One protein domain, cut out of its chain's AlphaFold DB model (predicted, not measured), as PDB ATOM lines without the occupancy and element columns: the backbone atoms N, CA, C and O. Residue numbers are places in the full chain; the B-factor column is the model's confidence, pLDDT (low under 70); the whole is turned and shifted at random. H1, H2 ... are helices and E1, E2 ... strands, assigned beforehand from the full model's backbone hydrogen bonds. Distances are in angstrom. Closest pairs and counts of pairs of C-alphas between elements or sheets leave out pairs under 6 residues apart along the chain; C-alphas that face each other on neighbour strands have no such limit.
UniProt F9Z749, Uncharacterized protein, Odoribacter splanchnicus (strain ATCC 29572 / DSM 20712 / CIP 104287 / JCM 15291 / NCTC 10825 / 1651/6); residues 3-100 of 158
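This is residues 3 to 100 of the 158 residues of an uncharacterized protein of Odoribacter splanchnicus (strain ATCC 29572 / DSM 20712 / CIP 104287 / JCM 15291 / NCTC 10825 / 1651/6) (UniProt F9Z749). A strongly twisted wall of four antiparallel strands, E3 to E6, has a loose two-strand hairpin, E1 and E2, beside its E3 edge, E1 being next to E3. The longer helix, H1, begins near E2, passes the start of E3 and only grazes the wall, with its residues 38 to 43; the short helix H2 is close to H1. The printed part has 98 residues, with two named helices and six named strands in the order E1 E2 H1 E3 E4 E5 E6 H2, a mixed class of helices and strands. The whole is compact, with a radius of gyration of the C-alphas of 13.3 A and spans of 38 by 31 by 28 A.

Look first at the larger sheet, in the order E3, residues 49 to 55, E4, residues 60 to 66, E5, residues 72 to 78, and E6, residues 82 to 89. It is a meander, each strand the antiparallel neighbour of the one before, and each successive pair is a hairpin. Between E3 and E4 you find N 51 and O 64 within hydrogen-bond range at 2.8 A; between E4 and E5, N 65 and O 73 at 2.8 A; between E5 and E6, N 74 and O 86 at 2.8 A. From edge to edge the strands' lines turn by 82 degrees. For edge strand E3 and E1, residues 3 to 5, find 10 pairs of C-alphas within 8 A; the closest C-alphas, those of Phe 4 and Ala 53, are 4.4 A apart. E1 and E2, residues 17 to 20, form an antiparallel hairpin at 137 degrees, with no backbone N and O within hydrogen-bond range across it. H1, residues 32 to 44, only grazes the larger sheet with residues 38 to 43; its closest C-alphas with E3 are those of Val 39 and Val 49, 6.7 A apart. H1 and H2, residues 97 to 100, are close but not clearly touching, the closest C-alphas being those of Leu 40 and Leu 99, 6.9 A apart. Every O i to N i+4 pair in H1 is within hydrogen-bond range, while H2 is too short for such a pair.

Find C-alpha 49 at (-27.296, 19.612, -43.743); from there E3 runs 19.1 A to C-alpha 55. E4 is 19.4 A long, E5 19.0 A and E6 22.0 A. H1 runs 18.2 A from C-alpha 32 at (-35.385, 31.752, -46.500). E1 begins at C-alpha 3, E2 at C-alpha 17, and H2 ends at C-alpha 100 at (-22.365, 27.488, -54.402).

The two C-alphas farthest apart, those of Ala 30 and Gly 80, are 40.8 A apart. The printed part has no cut; the links E1 to E2 and E2 to H1 are long, with 11 residues each. The mean pLDDT of the printed part is 80.6, and residues 3 to 15 and 54 to 58 are under 70.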
ATOM      1  N   GLU A   3     -44.856  21.958 -46.381       46.69
ATOM      2  CA  GLU A   3     -44.129  22.670 -45.336       46.69
ATOM      3  C   GLU A   3     -43.018  21.753 -44.818       46.69
ATOM      4  O   GLU A   3     -43.236  20.581 -44.505       46.69
ATOM      5  N   PHE A   4     -41.795  22.267 -44.788       52.81
ATOM      6  CA  PHE A   4     -40.644  21.543 -44.261       52.81
ATOM      7  C   PHE A   4     -40.331  22.091 -42.872       52.81
ATOM      8  O   PHE A   4     -40.307  23.301 -42.699       52.81
ATOM      9  N   SER A   5     -40.070  21.219 -41.897       50.97
ATOM     10  CA  SER A   5     -39.547  21.608 -40.585       50.97
ATOM     11  C   SER A   5     -38.116  21.105 -40.480       50.97
ATOM     12  O   SER A   5     -37.867  19.936 -40.195       50.97
ATOM     13  N   VAL A   6     -37.148  21.974 -40.753       54.16
ATOM     14  CA  VAL A   6     -35.731  21.601 -40.686       54.16
ATOM     15  C   VAL A   6     -35.343  21.372 -39.220       54.16
ATOM     16  O   VAL A   6     -35.448  22.281 -38.407       54.16
ATOM     17  N   CYS A   7     -34.908  20.159 -38.866       49.25
ATOM     18  CA  CYS A   7     -34.461  19.818 -37.511       49.25
ATOM     19  C   CYS A   7     -33.031  19.264 -37.551       49.25
ATOM     20  O   CYS A   7     -32.767  18.337 -38.319       49.25
ATOM     21  N   TYR A   8     -32.150  19.771 -36.682       52.41
ATOM     22  CA  TYR A   8     -30.827  19.191 -36.418       52.41
ATOM     23  C   TYR A   8     -30.756  18.540 -35.025       52.41
ATOM     24  O   TYR A   8     -31.481  18.915 -34.102       52.41
ATOM     25  N   ASP A   9     -29.889  17.531 -34.905       39.19
ATOM     26  CA  ASP A   9     -29.654  16.720 -33.710       39.19
ATOM     27  C   ASP A   9     -29.117  17.558 -32.523       39.19
ATOM     28  O   ASP A   9     -28.257  18.427 -32.667       39.19
ATOM     29  N   ARG A  10     -29.669  17.284 -31.335       37.75
ATOM     30  CA  ARG A  10     -29.494  17.905 -29.998       37.75
ATOM     31  C   ARG A  10     -29.668  19.421 -29.820       37.75
ATOM     32  O   ARG A  10     -30.003  19.810 -28.703       37.75
ATOM     33  N   PHE A  11     -29.522  20.261 -30.845       43.56
ATOM     34  CA  PHE A  11     -29.757  21.709 -30.746       43.56
ATOM     35  C   PHE A  11     -30.579  22.198 -31.944       43.56
ATOM     36  O   PHE A  11     -30.086  22.276 -33.066       43.56
ATOM     37  N   CYS A  12     -31.856  22.514 -31.711       51.16
ATOM     38  CA  CYS A  12     -32.700  23.156 -32.716       51.16
ATOM     39  C   CYS A  12     -32.274  24.626 -32.835       51.16
ATOM     40  O   CYS A  12     -32.553  25.412 -31.935       51.16
ATOM     41  N   LEU A  13     -31.571  24.977 -33.915       55.56
ATOM     42  CA  LEU A  13     -31.189  26.366 -34.206       55.56
ATOM     43  C   LEU A  13     -32.377  27.200 -34.721       55.56
ATOM     44  O   LEU A  13     -32.362  28.419 -34.603       55.56
ATOM     45  N   GLY A  14     -33.433  26.555 -35.227       59.12
ATOM     46  CA  GLY A  14     -34.664  27.221 -35.644       59.12
ATOM     47  C   GLY A  14     -35.592  26.293 -36.425       59.12
ATOM     48  O   GLY A  14     -35.146  25.319 -37.026       59.12
ATOM     49  N   ASN A  15     -36.890  26.602 -36.419       67.25
ATOM     50  CA  ASN A  15     -37.860  25.995 -37.327       67.25
ATOM     51  C   ASN A  15     -38.047  26.948 -38.511       67.25
ATOM     52  O   ASN A  15     -38.604  28.029 -38.333       67.25
ATOM     53  N   TYR A  16     -37.580  26.554 -39.694       72.38
ATOM     54  CA  TYR A  16     -37.738  27.336 -40.922       72.38
ATOM     55  C   TYR A  16     -38.900  26.784 -41.732       72.38
ATOM     56  O   TYR A  16     -38.868  25.606 -42.084       72.38
ATOM     57  N   THR A  17     -39.877  27.621 -42.079       72.06
ATOM     58  CA  THR A  17     -40.932  27.229 -43.019       72.06
ATOM     59  C   THR A  17     -40.467  27.502 -44.444       72.06
ATOM     60  O   THR A  17     -40.363  28.648 -44.890       72.06
ATOM     61  N   LEU A  18     -40.191  26.424 -45.176       75.88
ATOM     62  CA  LEU A  18     -39.842  26.475 -46.593       75.88
ATOM     63  C   LEU A  18     -41.033  26.022 -47.429       75.88
ATOM     64  O   LEU A  18     -41.659  25.008 -47.124       75.88
ATOM     65  N   VAL A  19     -41.308  26.751 -48.507       76.94
ATOM     66  CA  VAL A  19     -42.348  26.405 -49.478       76.94
ATOM     67  C   VAL A  19     -41.662  26.028 -50.781       76.94
ATOM     68  O   VAL A  19     -40.819  26.772 -51.269       76.94
ATOM     69  N   CYS A  20     -42.001  24.871 -51.345       78.81
ATOM     70  CA  CYS A  20     -41.543  24.472 -52.678       78.81
ATOM     71  C   CYS A  20     -42.691  24.557 -53.687       78.81
ATOM     72  O   CYS A  20     -43.836  24.224 -53.363       78.81
ATOM     73  N   ASP A  21     -42.378  24.978 -54.909       80.19
ATOM     74  CA  ASP A  21     -43.313  24.945 -56.029       80.19
ATOM     75  C   ASP A  21     -43.471  23.528 -56.617       80.19
ATOM     76  O   ASP A  21     -42.904  22.548 -56.129       80.19
ATOM     77  N   VAL A  22     -44.264  23.405 -57.687       75.56
ATOM     78  CA  VAL A  22     -44.531  22.119 -58.360       75.56
ATOM     79  C   VAL A  22     -43.299  21.495 -59.027       75.56
ATOM     80  O   VAL A  22     -43.335  20.321 -59.381       75.56
ATOM     81  N   SER A  23     -42.223  22.264 -59.204       78.44
ATOM     82  CA  SER A  23     -40.932  21.804 -59.726       78.44
ATOM     83  C   SER A  23     -39.942  21.434 -58.614       78.44
ATOM     84  O   SER A  23     -38.764  21.202 -58.888       78.44
ATOM     85  N   ASP A  24     -40.412  21.376 -57.359       75.12
ATOM     86  CA  ASP A  24     -39.588  21.261 -56.156       75.12
ATOM     87  C   ASP A  24     -38.556  22.406 -56.039       75.12
ATOM     88  O   ASP A  24     -37.506  22.229 -55.426       75.12
ATOM     89  N   THR A  25     -38.808  23.577 -56.627       80.75
ATOM     90  CA  THR A  25     -37.955  24.760 -56.440       80.75
ATOM     91  C   THR A  25     -38.427  25.527 -55.213       80.75
ATOM     92  O   THR A  25     -39.627  25.694 -54.999       80.75
ATOM     93  N   VAL A  26     -37.491  25.979 -54.381       82.94
ATOM     94  CA  VAL A  26     -37.804  26.710 -53.149       82.94
ATOM     95  C   VAL A  26     -38.286  28.115 -53.495       82.94
ATOM     96  O   VAL A  26     -37.662  28.822 -54.283       82.94
ATOM     97  N   GLN A  27     -39.409  28.508 -52.908       83.19
ATOM     98  CA  GLN A  27     -39.975  29.842 -53.014       83.19
ATOM     99  C   GLN A  27     -39.437  30.737 -51.900       83.19
ATOM    100  O   GLN A  27     -39.163  30.276 -50.790       83.19
ATOM    101  N   ALA A  28     -39.332  32.032 -52.191       79.62
ATOM    102  CA  ALA A  28     -38.954  33.030 -51.205       79.62
ATOM    103  C   ALA A  28     -39.983  33.088 -50.066       79.62
ATOM    104  O   ALA A  28     -41.151  33.419 -50.278       79.62
ATOM    105  N   THR A  29     -39.532  32.781 -48.851       82.06
ATOM    106  CA  THR A  29     -40.273  32.980 -47.600       82.06
ATOM    107  C   THR A  29     -39.501  33.945 -46.700       82.06
ATOM    108  O   THR A  29     -38.340  34.257 -46.966       82.06
ATOM    109  N   ALA A  30     -40.137  34.439 -45.632       78.69
ATOM    110  CA  ALA A  30     -39.495  35.366 -44.695       78.69
ATOM    111  C   ALA A  30     -38.246  34.772 -44.019       78.69
ATOM    112  O   ALA A  30     -37.331  35.513 -43.677       78.69
ATOM    113  N   ASP A  31     -38.198  33.447 -43.869       80.19
ATOM    114  CA  ASP A  31     -37.104  32.751 -43.191       80.19
ATOM    115  C   ASP A  31     -36.078  32.150 -44.171       80.19
ATOM    116  O   ASP A  31     -35.114  31.514 -43.741       80.19
ATOM    117  N   LEU A  32     -36.260  32.345 -45.488       85.88
ATOM    118  CA  LEU A  32     -35.385  31.752 -46.500       85.88
ATOM    119  C   LEU A  32     -33.947  32.266 -46.375       85.88
ATOM    120  O   LEU A  32     -33.036  31.449 -46.345       85.88
ATOM    121  N   GLY A  33     -33.730  33.580 -46.254       88.12
ATOM    122  CA  GLY A  33     -32.377  34.141 -46.148       88.12
ATOM    123  C   GLY A  33     -31.603  33.609 -44.941       88.12
ATOM    124  O   GLY A  33     -30.445  33.222 -45.069       88.12
ATOM    125  N   ALA A  34     -32.266  33.491 -43.786       84.94
ATOM    126  CA  ALA A  34     -31.675  32.895 -42.589       84.94
ATOM    127  C   ALA A  34     -31.279  31.426 -42.819       84.94
ATOM    128  O   ALA A  34     -30.177  31.004 -42.468       84.94
ATOM    129  N   PHE A  35     -32.169  30.647 -43.443       87.25
ATOM    130  CA  PHE A  35     -31.896  29.252 -43.782       87.25
ATOM    131  C   PHE A  35     -30.738  29.113 -44.782       87.25
ATOM    132  O   PHE A  35     -29.862  28.269 -44.608       87.25
ATOM    133  N   GLU A  36     -30.708  29.944 -45.822       90.62
ATOM    134  CA  GLU A  36     -29.652  29.943 -46.835       90.62
ATOM    135  C   GLU A  36     -28.275  30.243 -46.231       90.62
ATOM    136  O   GLU A  36     -27.309  29.531 -46.516       90.62
ATOM    137  N   MET A  37     -28.190  31.251 -45.360       87.69
ATOM    138  CA  MET A  37     -26.954  31.609 -44.659       87.69
ATOM    139  C   MET A  37     -26.486  30.493 -43.722       87.69
ATOM    140  O   MET A  37     -25.290  30.211 -43.642       87.69
ATOM    141  N   TYR A  38     -27.421  29.787 -43.084       86.38
ATOM    142  CA  TYR A  38     -27.103  28.596 -42.303       86.38
ATOM    143  C   TYR A  38     -26.521  27.468 -43.170       86.38
ATOM    144  O   TYR A  38     -25.481  26.902 -42.826       86.38
ATOM    145  N   VAL A  39     -27.148  27.158 -44.311       89.88
ATOM    146  CA  VAL A  39     -26.634  26.135 -45.237       89.88
ATOM    147  C   VAL A  39     -25.232  26.497 -45.719       89.88
ATOM    148  O   VAL A  39     -24.358  25.632 -45.723       89.88
ATOM    149  N   LEU A  40     -24.992  27.767 -46.061       89.62
ATOM    150  CA  LEU A  40     -23.664  28.254 -46.440       89.62
ATOM    151  C   LEU A  40     -22.628  28.052 -45.334       89.62
ATOM    152  O   LEU A  40     -21.551  27.530 -45.616       89.62
ATOM    153  N   GLY A  41     -22.953  28.413 -44.090       87.25
ATOM    154  CA  GLY A  41     -22.059  28.213 -42.948       87.25
ATOM    155  C   GLY A  41     -21.683  26.741 -42.763       87.25
ATOM    156  O   GLY A  41     -20.506  26.404 -42.679       87.25
ATOM    157  N   MET A  42     -22.671  25.844 -42.806       88.44
ATOM    158  CA  MET A  42     -22.432  24.402 -42.682       88.44
ATOM    159  C   MET A  42     -21.607  23.844 -43.844       88.44
ATOM    160  O   MET A  42     -20.700  23.041 -43.633       88.44
ATOM    161  N   TRP A  43     -21.884  24.273 -45.074       90.88
ATOM    162  CA  TRP A  43     -21.113  23.840 -46.238       90.88
ATOM    163  C   TRP A  43     -19.674  24.355 -46.215       90.88
ATOM    164  O   TRP A  43     -18.778  23.622 -46.634       90.88
ATOM    165  N   ASN A  44     -19.436  25.558 -45.686       87.00
ATOM    166  CA  ASN A  44     -18.092  26.098 -45.485       87.00
ATOM    167  C   ASN A  44     -17.266  25.244 -44.503       87.00
ATOM    168  O   ASN A  44     -16.069  25.055 -44.711       87.00
ATOM    169  N   ASP A  45     -17.919  24.643 -43.506       87.44
ATOM    170  CA  ASP A  45     -17.306  23.692 -42.568       87.44
ATOM    171  C   ASP A  45     -17.232  22.249 -43.116       87.44
ATOM    172  O   ASP A  45     -16.779  21.329 -42.432       87.44
ATOM    173  N   GLY A  46     -17.678  22.018 -44.357       86.19
ATOM    174  CA  GLY A  46     -17.708  20.695 -44.985       86.19
ATOM    175  C   GLY A  46     -18.794  19.764 -44.433       86.19
ATOM    176  O   GLY A  46     -18.697  18.543 -44.584       86.19
ATOM    177  N   LEU A  47     -19.825  20.319 -43.792       87.81
ATOM    178  CA  LEU A  47     -20.895  19.569 -43.140       87.81
ATOM    179  C   LEU A  47     -22.091  19.335 -44.072       87.81
ATOM    180  O   LEU A  47     -22.458  20.170 -44.897       87.81
ATOM    181  N   VAL A  48     -22.733  18.179 -43.903       88.88
ATOM    182  CA  VAL A  48     -23.998  17.838 -44.567       88.88
ATOM    183  C   VAL A  48     -25.161  18.387 -43.746       88.88
ATOM    184  O   VAL A  48     -25.254  18.126 -42.547       88.88
ATOM    185  N   VAL A  49     -26.087  19.089 -44.396       88.38
ATOM    186  CA  VAL A  49     -27.296  19.612 -43.743       88.38
ATOM    187  C   VAL A  49     -28.436  18.617 -43.913       88.38
ATOM    188  O   VAL A  49     -28.730  18.194 -45.026       88.38
ATOM    189  N   THR A  50     -29.109  18.246 -42.825       86.25
ATOM    190  CA  THR A  50     -30.293  17.374 -42.885       86.25
ATOM    191  C   THR A  50     -31.564  18.205 -42.776       86.25
ATOM    192  O   THR A  50     -31.775  18.908 -41.794       86.25
ATOM    193  N   MET A  51     -32.444  18.088 -43.763       85.12
ATOM    194  CA  MET A  51     -33.797  18.627 -43.727       85.12
ATOM    195  C   MET A  51     -34.791  17.509 -43.445       85.12
ATOM    196  O   MET A  51     -34.767  16.467 -44.103       85.12
ATOM    197  N   LYS A  52     -35.707  17.751 -42.512       79.06
ATOM    198  CA  LYS A  52     -36.850  16.882 -42.252       79.06
ATOM    199  C   LYS A  52     -38.101  17.532 -42.847       79.06
ATOM    200  O   LYS A  52     -38.469  18.652 -42.522       79.06
ATOM    201  N   ALA A  53     -38.742  16.841 -43.770       70.50
ATOM    202  CA  ALA A  53     -40.049  17.197 -44.293       70.50
ATOM    203  C   ALA A  53     -41.092  16.320 -43.621       70.50
ATOM    204  O   ALA A  53     -40.850  15.122 -43.467       70.50
ATOM    205  N   TYR A  54     -42.252  16.875 -43.292       68.69
ATOM    206  CA  TYR A  54     -43.413  16.062 -42.964       68.69
ATOM    207  C   TYR A  54     -44.382  16.098 -44.148       68.69
ATOM    208  O   TYR A  54     -44.837  17.163 -44.555       68.69
ATOM    209  N   ASP A  55     -44.645  14.938 -44.748       66.12
ATOM    210  CA  ASP A  55     -45.659  14.794 -45.786       66.12
ATOM    211  C   ASP A  55     -46.999  14.491 -45.110       66.12
ATOM    212  O   ASP A  55     -47.254  13.358 -44.701       66.12
ATOM    213  N   GLU A  56     -47.851  15.508 -44.979       60.91
ATOM    214  CA  GLU A  56     -49.172  15.370 -44.353       60.91
ATOM    215  C   GLU A  56     -50.099  14.400 -45.097       60.91
ATOM    216  O   GLU A  56     -50.957  13.779 -44.473       60.91
ATOM    217  N   VAL A  57     -49.931  14.244 -46.417       65.12
ATOM    218  CA  VAL A  57     -50.767  13.354 -47.237       65.12
ATOM    219  C   VAL A  57     -50.409  11.898 -46.964       65.12
ATOM    220  O   VAL A  57     -51.293  11.048 -46.863       65.12
ATOM    221  N   CYS A  58     -49.113  11.611 -46.836       66.12
ATOM    222  CA  CYS A  58     -48.618  10.262 -46.570       66.12
ATOM    223  C   CYS A  58     -48.538   9.940 -45.068       66.12
ATOM    224  O   CYS A  58     -48.436   8.772 -44.705       66.12
ATOM    225  N   GLY A  59     -48.575  10.952 -44.193       72.50
ATOM    226  CA  GLY A  59     -48.357  10.798 -42.752       72.50
ATOM    227  C   GLY A  59     -46.921  10.400 -42.396       72.50
ATOM    228  O   GLY A  59     -46.688   9.775 -41.362       72.50
ATOM    229  N   GLU A  60     -45.949  10.719 -43.256       70.88
ATOM    230  CA  GLU A  60     -44.571  10.230 -43.150       70.88
ATOM    231  C   GLU A  60     -43.543  11.364 -43.130       70.88
ATOM    232  O   GLU A  60     -43.706  12.410 -43.758       70.88
ATOM    233  N   ASN A  61     -42.426  11.129 -42.432       74.56
ATOM    234  CA  ASN A  61     -41.271  12.019 -42.490       74.56
ATOM    235  C   ASN A  61     -40.373  11.642 -43.672       74.56
ATOM    236  O   ASN A  61     -39.954  10.490 -43.791       74.56
ATOM    237  N   GLN A  62     -39.996  12.625 -44.483       77.56
ATOM    238  CA  GLN A  62     -38.954  12.484 -45.497       77.56
ATOM    239  C   GLN A  62     -37.708  13.236 -45.045       77.56
ATOM    240  O   GLN A  62     -37.791  14.395 -44.645       77.56
ATOM    241  N   PHE A  63     -36.543  12.597 -45.121       85.75
ATOM    242  CA  PHE A  63     -35.276  13.244 -44.798       85.75
ATOM    243  C   PHE A  63     -34.485  13.494 -46.076       85.75
ATOM    244  O   PHE A  63     -34.272  12.583 -46.880       85.75
ATOM    245  N   VAL A  64     -34.048  14.733 -46.257       89.00
ATOM    246  CA  VAL A  64     -33.192  15.160 -47.362       89.00
ATOM    247  C   VAL A  64     -31.856  15.581 -46.774       89.00
ATOM    248  O   VAL A  64     -31.815  16.370 -45.838       89.00
ATOM    249  N   LEU A  65     -30.767  15.075 -47.333       91.75
ATOM    250  CA  LEU A  65     -29.415  15.511 -47.023       91.75
ATOM    251  C   LEU A  65     -28.956  16.482 -48.114       91.75
ATOM    252  O   LEU A  65     -28.965  16.120 -49.291       91.75
ATOM    253  N   LEU A  66     -28.566  17.692 -47.726       93.06
ATOM    254  CA  LEU A  66     -27.955  18.698 -48.589       93.06
ATOM    255  C   LEU A  66     -26.437  18.624 -48.434       93.06
ATOM    256  O   LEU A  66     -25.900  18.851 -47.346       93.06
ATOM    257  N   VAL A  67     -25.748  18.305 -49.521       94.25
ATOM    258  CA  VAL A  67     -24.305  18.048 -49.525       94.25
ATOM    259  C   VAL A  67     -23.553  19.300 -50.008       94.25
ATOM    260  O   VAL A  67     -24.073  19.989 -50.886       94.25
ATOM    261  N   PRO A  68     -22.332  19.593 -49.508       92.69
ATOM    262  CA  PRO A  68     -21.568  20.794 -49.881       92.69
ATOM    263  C   PRO A  68     -21.271  20.994 -51.373       92.69
ATOM    264  O   PRO A  68     -20.933  22.095 -51.793       92.69
ATOM    265  N   ASP A  69     -21.392  19.955 -52.201       94.00
ATOM    266  CA  ASP A  69     -21.265  20.055 -53.662       94.00
ATOM    267  C   ASP A  69     -22.580  20.469 -54.358       94.00
ATOM    268  O   ASP A  69     -22.689  20.441 -55.591       94.00
ATOM    269  N   GLY A  70     -23.599  20.826 -53.572       93.31
ATOM    270  CA  GLY A  70     -24.940  21.155 -54.029       93.31
ATOM    271  C   GLY A  70     -25.749  19.949 -54.502       93.31
ATOM    272  O   GLY A  70     -26.758  20.150 -55.174       93.31
ATOM    273  N   SER A  71     -25.318  18.715 -54.219       95.25
ATOM    274  CA  SER A  71     -26.131  17.517 -54.443       95.25
ATOM    275  C   SER A  71     -27.153  17.304 -53.324       95.25
ATOM    276  O   SER A  71     -27.057  17.868 -52.231       95.25
ATOM    277  N   GLU A  72     -28.154  16.470 -53.607       94.56
ATOM    278  CA  GLU A  72     -29.138  16.041 -52.613       94.56
ATOM    279  C   GLU A  72     -29.201  14.524 -52.536       94.56
ATOM    280  O   GLU A  72     -29.166  13.825 -53.556       94.56
ATOM    281  N   GLN A  73     -29.376  14.016 -51.321       94.44
ATOM    282  CA  GLN A  73     -29.616  12.603 -51.060       94.44
ATOM    283  C   GLN A  73     -30.898  12.446 -50.246       94.44
ATOM    284  O   GLN A  73     -31.243  13.302 -49.437       94.44
ATOM    285  N   LEU A  74     -31.619  11.348 -50.454       90.94
ATOM    286  CA  LEU A  74     -32.759  10.986 -49.617       90.94
ATOM    287  C   LEU A  74     -32.314   9.967 -48.582       90.94
ATOM    288  O   LEU A  74     -31.666   8.976 -48.926       90.94
ATOM    289  N   MET A  75     -32.720  10.189 -47.341       89.62
ATOM    290  CA  MET A  75     -32.541   9.253 -46.245       89.62
ATOM    291  C   MET A  75     -33.908   8.729 -45.806       89.62
ATOM    292  O   MET A  75     -34.827   9.496 -45.519       89.62
ATOM    293  N   SER A  76     -34.062   7.409 -45.759       86.50
ATOM    294  CA  SER A  76     -35.289   6.767 -45.284       86.50
ATOM    295  C   SER A  76     -34.984   5.530 -44.451       86.50
ATOM    296  O   SER A  76     -33.946   4.887 -44.615       86.50
ATOM    297  N   PHE A  77     -35.886   5.192 -43.532       84.50
ATOM    298  CA  PHE A  77     -35.757   3.983 -42.731       84.50
ATOM    299  C   PHE A  77     -36.299   2.771 -43.498       84.50
ATOM    300  O   PHE A  77     -37.426   2.781 -43.987       84.50
ATOM    301  N   SER A  78     -35.501   1.709 -43.578       80.38
ATOM    302  CA  SER A  78     -35.884   0.414 -44.133       80.38
ATOM    303  C   SER A  78     -35.848  -0.632 -43.016       80.38
ATOM    304  O   SER A  78     -34.778  -0.866 -42.442       80.38
ATOM    305  N   PRO A  79     -36.958  -1.347 -42.752       85.62
ATOM    306  CA  PRO A  79     -36.944  -2.498 -41.854       85.62
ATOM    307  C   PRO A  79     -35.824  -3.481 -42.229       85.62
ATOM    308  O   PRO A  79     -35.591  -3.746 -43.409       85.62
ATOM    309  N   GLY A  80     -35.077  -3.958 -41.232       90.69
ATOM    310  CA  GLY A  80     -33.956  -4.892 -41.409       90.69
ATOM    311  C   GLY A  80     -32.654  -4.295 -41.963       90.69
ATOM    312  O   GLY A  80     -31.618  -4.945 -41.867       90.69
ATOM    313  N   ARG A  81     -32.672  -3.069 -42.504       85.81
ATOM    314  CA  ARG A  81     -31.471  -2.380 -43.025       85.81
ATOM    315  C   ARG A  81     -31.124  -1.089 -42.285       85.81
ATOM    316  O   ARG A  81     -30.029  -0.575 -42.469       85.81
ATOM    317  N   GLY A  82     -32.029  -0.578 -41.450       88.44
ATOM    318  CA  GLY A  82     -31.852   0.714 -40.792       88.44
ATOM    319  C   GLY A  82     -32.044   1.872 -41.770       88.44
ATOM    320  O   GLY A  82     -32.812   1.761 -42.728       88.44
ATOM    321  N   PHE A  83     -31.365   2.993 -41.526       86.62
ATOM    322  CA  PHE A  83     -31.401   4.138 -42.433       86.62
ATOM    323  C   PHE A  83     -30.602   3.856 -43.705       86.62
ATOM    324  O   PHE A  83     -29.433   3.482 -43.657       86.62
ATOM    325  N   VAL A  84     -31.249   4.057 -44.848       90.12
ATOM    326  CA  VAL A  84     -30.662   3.919 -46.177       90.12
ATOM    327  C   VAL A  84     -30.591   5.300 -46.806       90.12
ATOM    328  O   VAL A  84     -31.580   6.032 -46.824       90.12
ATOM    329  N   VAL A  85     -29.418   5.635 -47.339       92.19
ATOM    330  CA  VAL A  85     -29.173   6.885 -48.057       92.19
ATOM    331  C   VAL A  85     -29.059   6.583 -49.546       92.19
ATOM    332  O   VAL A  85     -28.355   5.653 -49.945       92.19
ATOM    333  N   ARG A  86     -29.769   7.348 -50.373       93.38
ATOM    334  CA  ARG A  86     -29.752   7.203 -51.833       93.38
ATOM    335  C   ARG A  86     -29.549   8.552 -52.522       93.38
ATOM    336  O   ARG A  86     -30.107   9.543 -52.049       93.38
ATOM    337  N   PRO A  87     -28.820   8.603 -53.649       94.00
ATOM    338  CA  PRO A  87     -28.747   9.808 -54.466       94.00
ATOM    339  C   PRO A  87     -30.144  10.280 -54.883       94.00
ATOM    340  O   PRO A  87     -31.013   9.455 -55.180       94.00
ATOM    341  N   TYR A  88     -30.350  11.595 -54.918       92.12
ATOM    342  CA  TYR A  88     -31.589  12.209 -55.399       92.12
ATOM    343  C   TYR A  88     -31.326  13.208 -56.519       92.12
ATOM    344  O   TYR A  88     -31.874  13.064 -57.609       92.12
ATOM    345  N   ARG A  89     -30.435  14.172 -56.280       94.00
ATOM    346  CA  ARG A  89     -29.981  15.141 -57.284       94.00
ATOM    347  C   ARG A  89     -28.465  15.130 -57.333       94.00
ATOM    348  O   ARG A  89     -27.826  15.035 -56.288       94.00
ATOM    349  N   ALA A  90     -27.898  15.202 -58.533       95.88
ATOM    350  CA  ALA A  90     -26.452  15.192 -58.709       95.88
ATOM    351  C   ALA A  90     -25.807  16.498 -58.213       95.88
ATOM    352  O   ALA A  90     -26.493  17.481 -57.921       95.88
ATOM    353  N   ALA A  91     -24.475  16.507 -58.142       95.19
ATOM    354  CA  ALA A  91     -23.691  17.694 -57.817       95.19
ATOM    355  C   ALA A  91     -24.133  18.895 -58.665       95.19
ATOM    356  O   ALA A  91     -24.347  18.767 -59.874       95.19
ATOM    357  N   ARG A  92     -24.260  20.060 -58.024       93.38
ATOM    358  CA  ARG A  92     -24.736  21.318 -58.627       93.38
ATOM    359  C   ARG A  92     -26.160  21.295 -59.204       93.38
ATOM    360  O   ARG A  92     -26.530  22.225 -59.916       93.38
ATOM    361  N   GLN A  93     -26.959  20.265 -58.923       93.50
ATOM    362  CA  GLN A  93     -28.346  20.148 -59.406       93.50
ATOM    363  C   GLN A  93     -29.381  20.158 -58.272       93.50
ATOM    364  O   GLN A  93     -30.585  20.108 -58.533       93.50
ATOM    365  N   GLY A  94     -28.940  20.207 -57.014       92.44
ATOM    366  CA  GLY A  94     -29.806  20.375 -55.852       92.44
ATOM    367  C   GLY A  94     -30.576  21.693 -55.869       92.44
ATOM    368  O   GLY A  94     -30.193  22.652 -56.538       92.44
ATOM    369  N   ARG A  95     -31.660  21.754 -55.094       90.62
ATOM    370  CA  ARG A  95     -32.513  22.946 -54.935       90.62
ATOM    371  C   ARG A  95     -31.716  24.165 -54.512       90.62
ATOM    372  O   ARG A  95     -31.969  25.255 -55.003       90.62
ATOM    373  N   PHE A  96     -30.724  23.949 -53.656       91.62
ATOM    374  CA  PHE A  96     -29.852  24.981 -53.106       91.62
ATOM    375  C   PHE A  96     -28.492  25.053 -53.813       91.62
ATOM    376  O   PHE A  96     -27.567  25.683 -53.316       91.62
ATOM    377  N   ALA A  97     -28.330  24.431 -54.987       91.81
ATOM    378  CA  ALA A  97     -27.058  24.469 -55.712       91.81
ATOM    379  C   ALA A  97     -26.633  25.892 -56.119       91.81
ATOM    380  O   ALA A  97     -25.446  26.145 -56.302       91.81
ATOM    381  N   TYR A  98     -27.576  26.836 -56.219       88.75
ATOM    382  CA  TYR A  98     -27.266  28.248 -56.463       88.75
ATOM    383  C   TYR A  98     -26.470  28.897 -55.317       88.75
ATOM    384  O   TYR A  98     -25.795  29.896 -55.553       88.75
ATOM    385  N   LEU A  99     -26.493  28.322 -54.107       91.06
ATOM    386  CA  LEU A  99     -25.697  28.780 -52.965       91.06
ATOM    387  C   LEU A  99     -24.189  28.613 -53.197       91.06
ATOM    388  O   LEU A  99     -23.387  29.348 -52.628       91.06
ATOM    389  N   LEU A 100     -23.780  27.703 -54.086       89.38
ATOM    390  CA  LEU A 100     -22.365  27.488 -54.402       89.38
ATOM    391  C   LEU A 100     -21.681  28.744 -54.963       89.38
ATOM    392  O   LEU A 100     -20.475  28.908 -54.787       89.38
TER     393      LEU A 100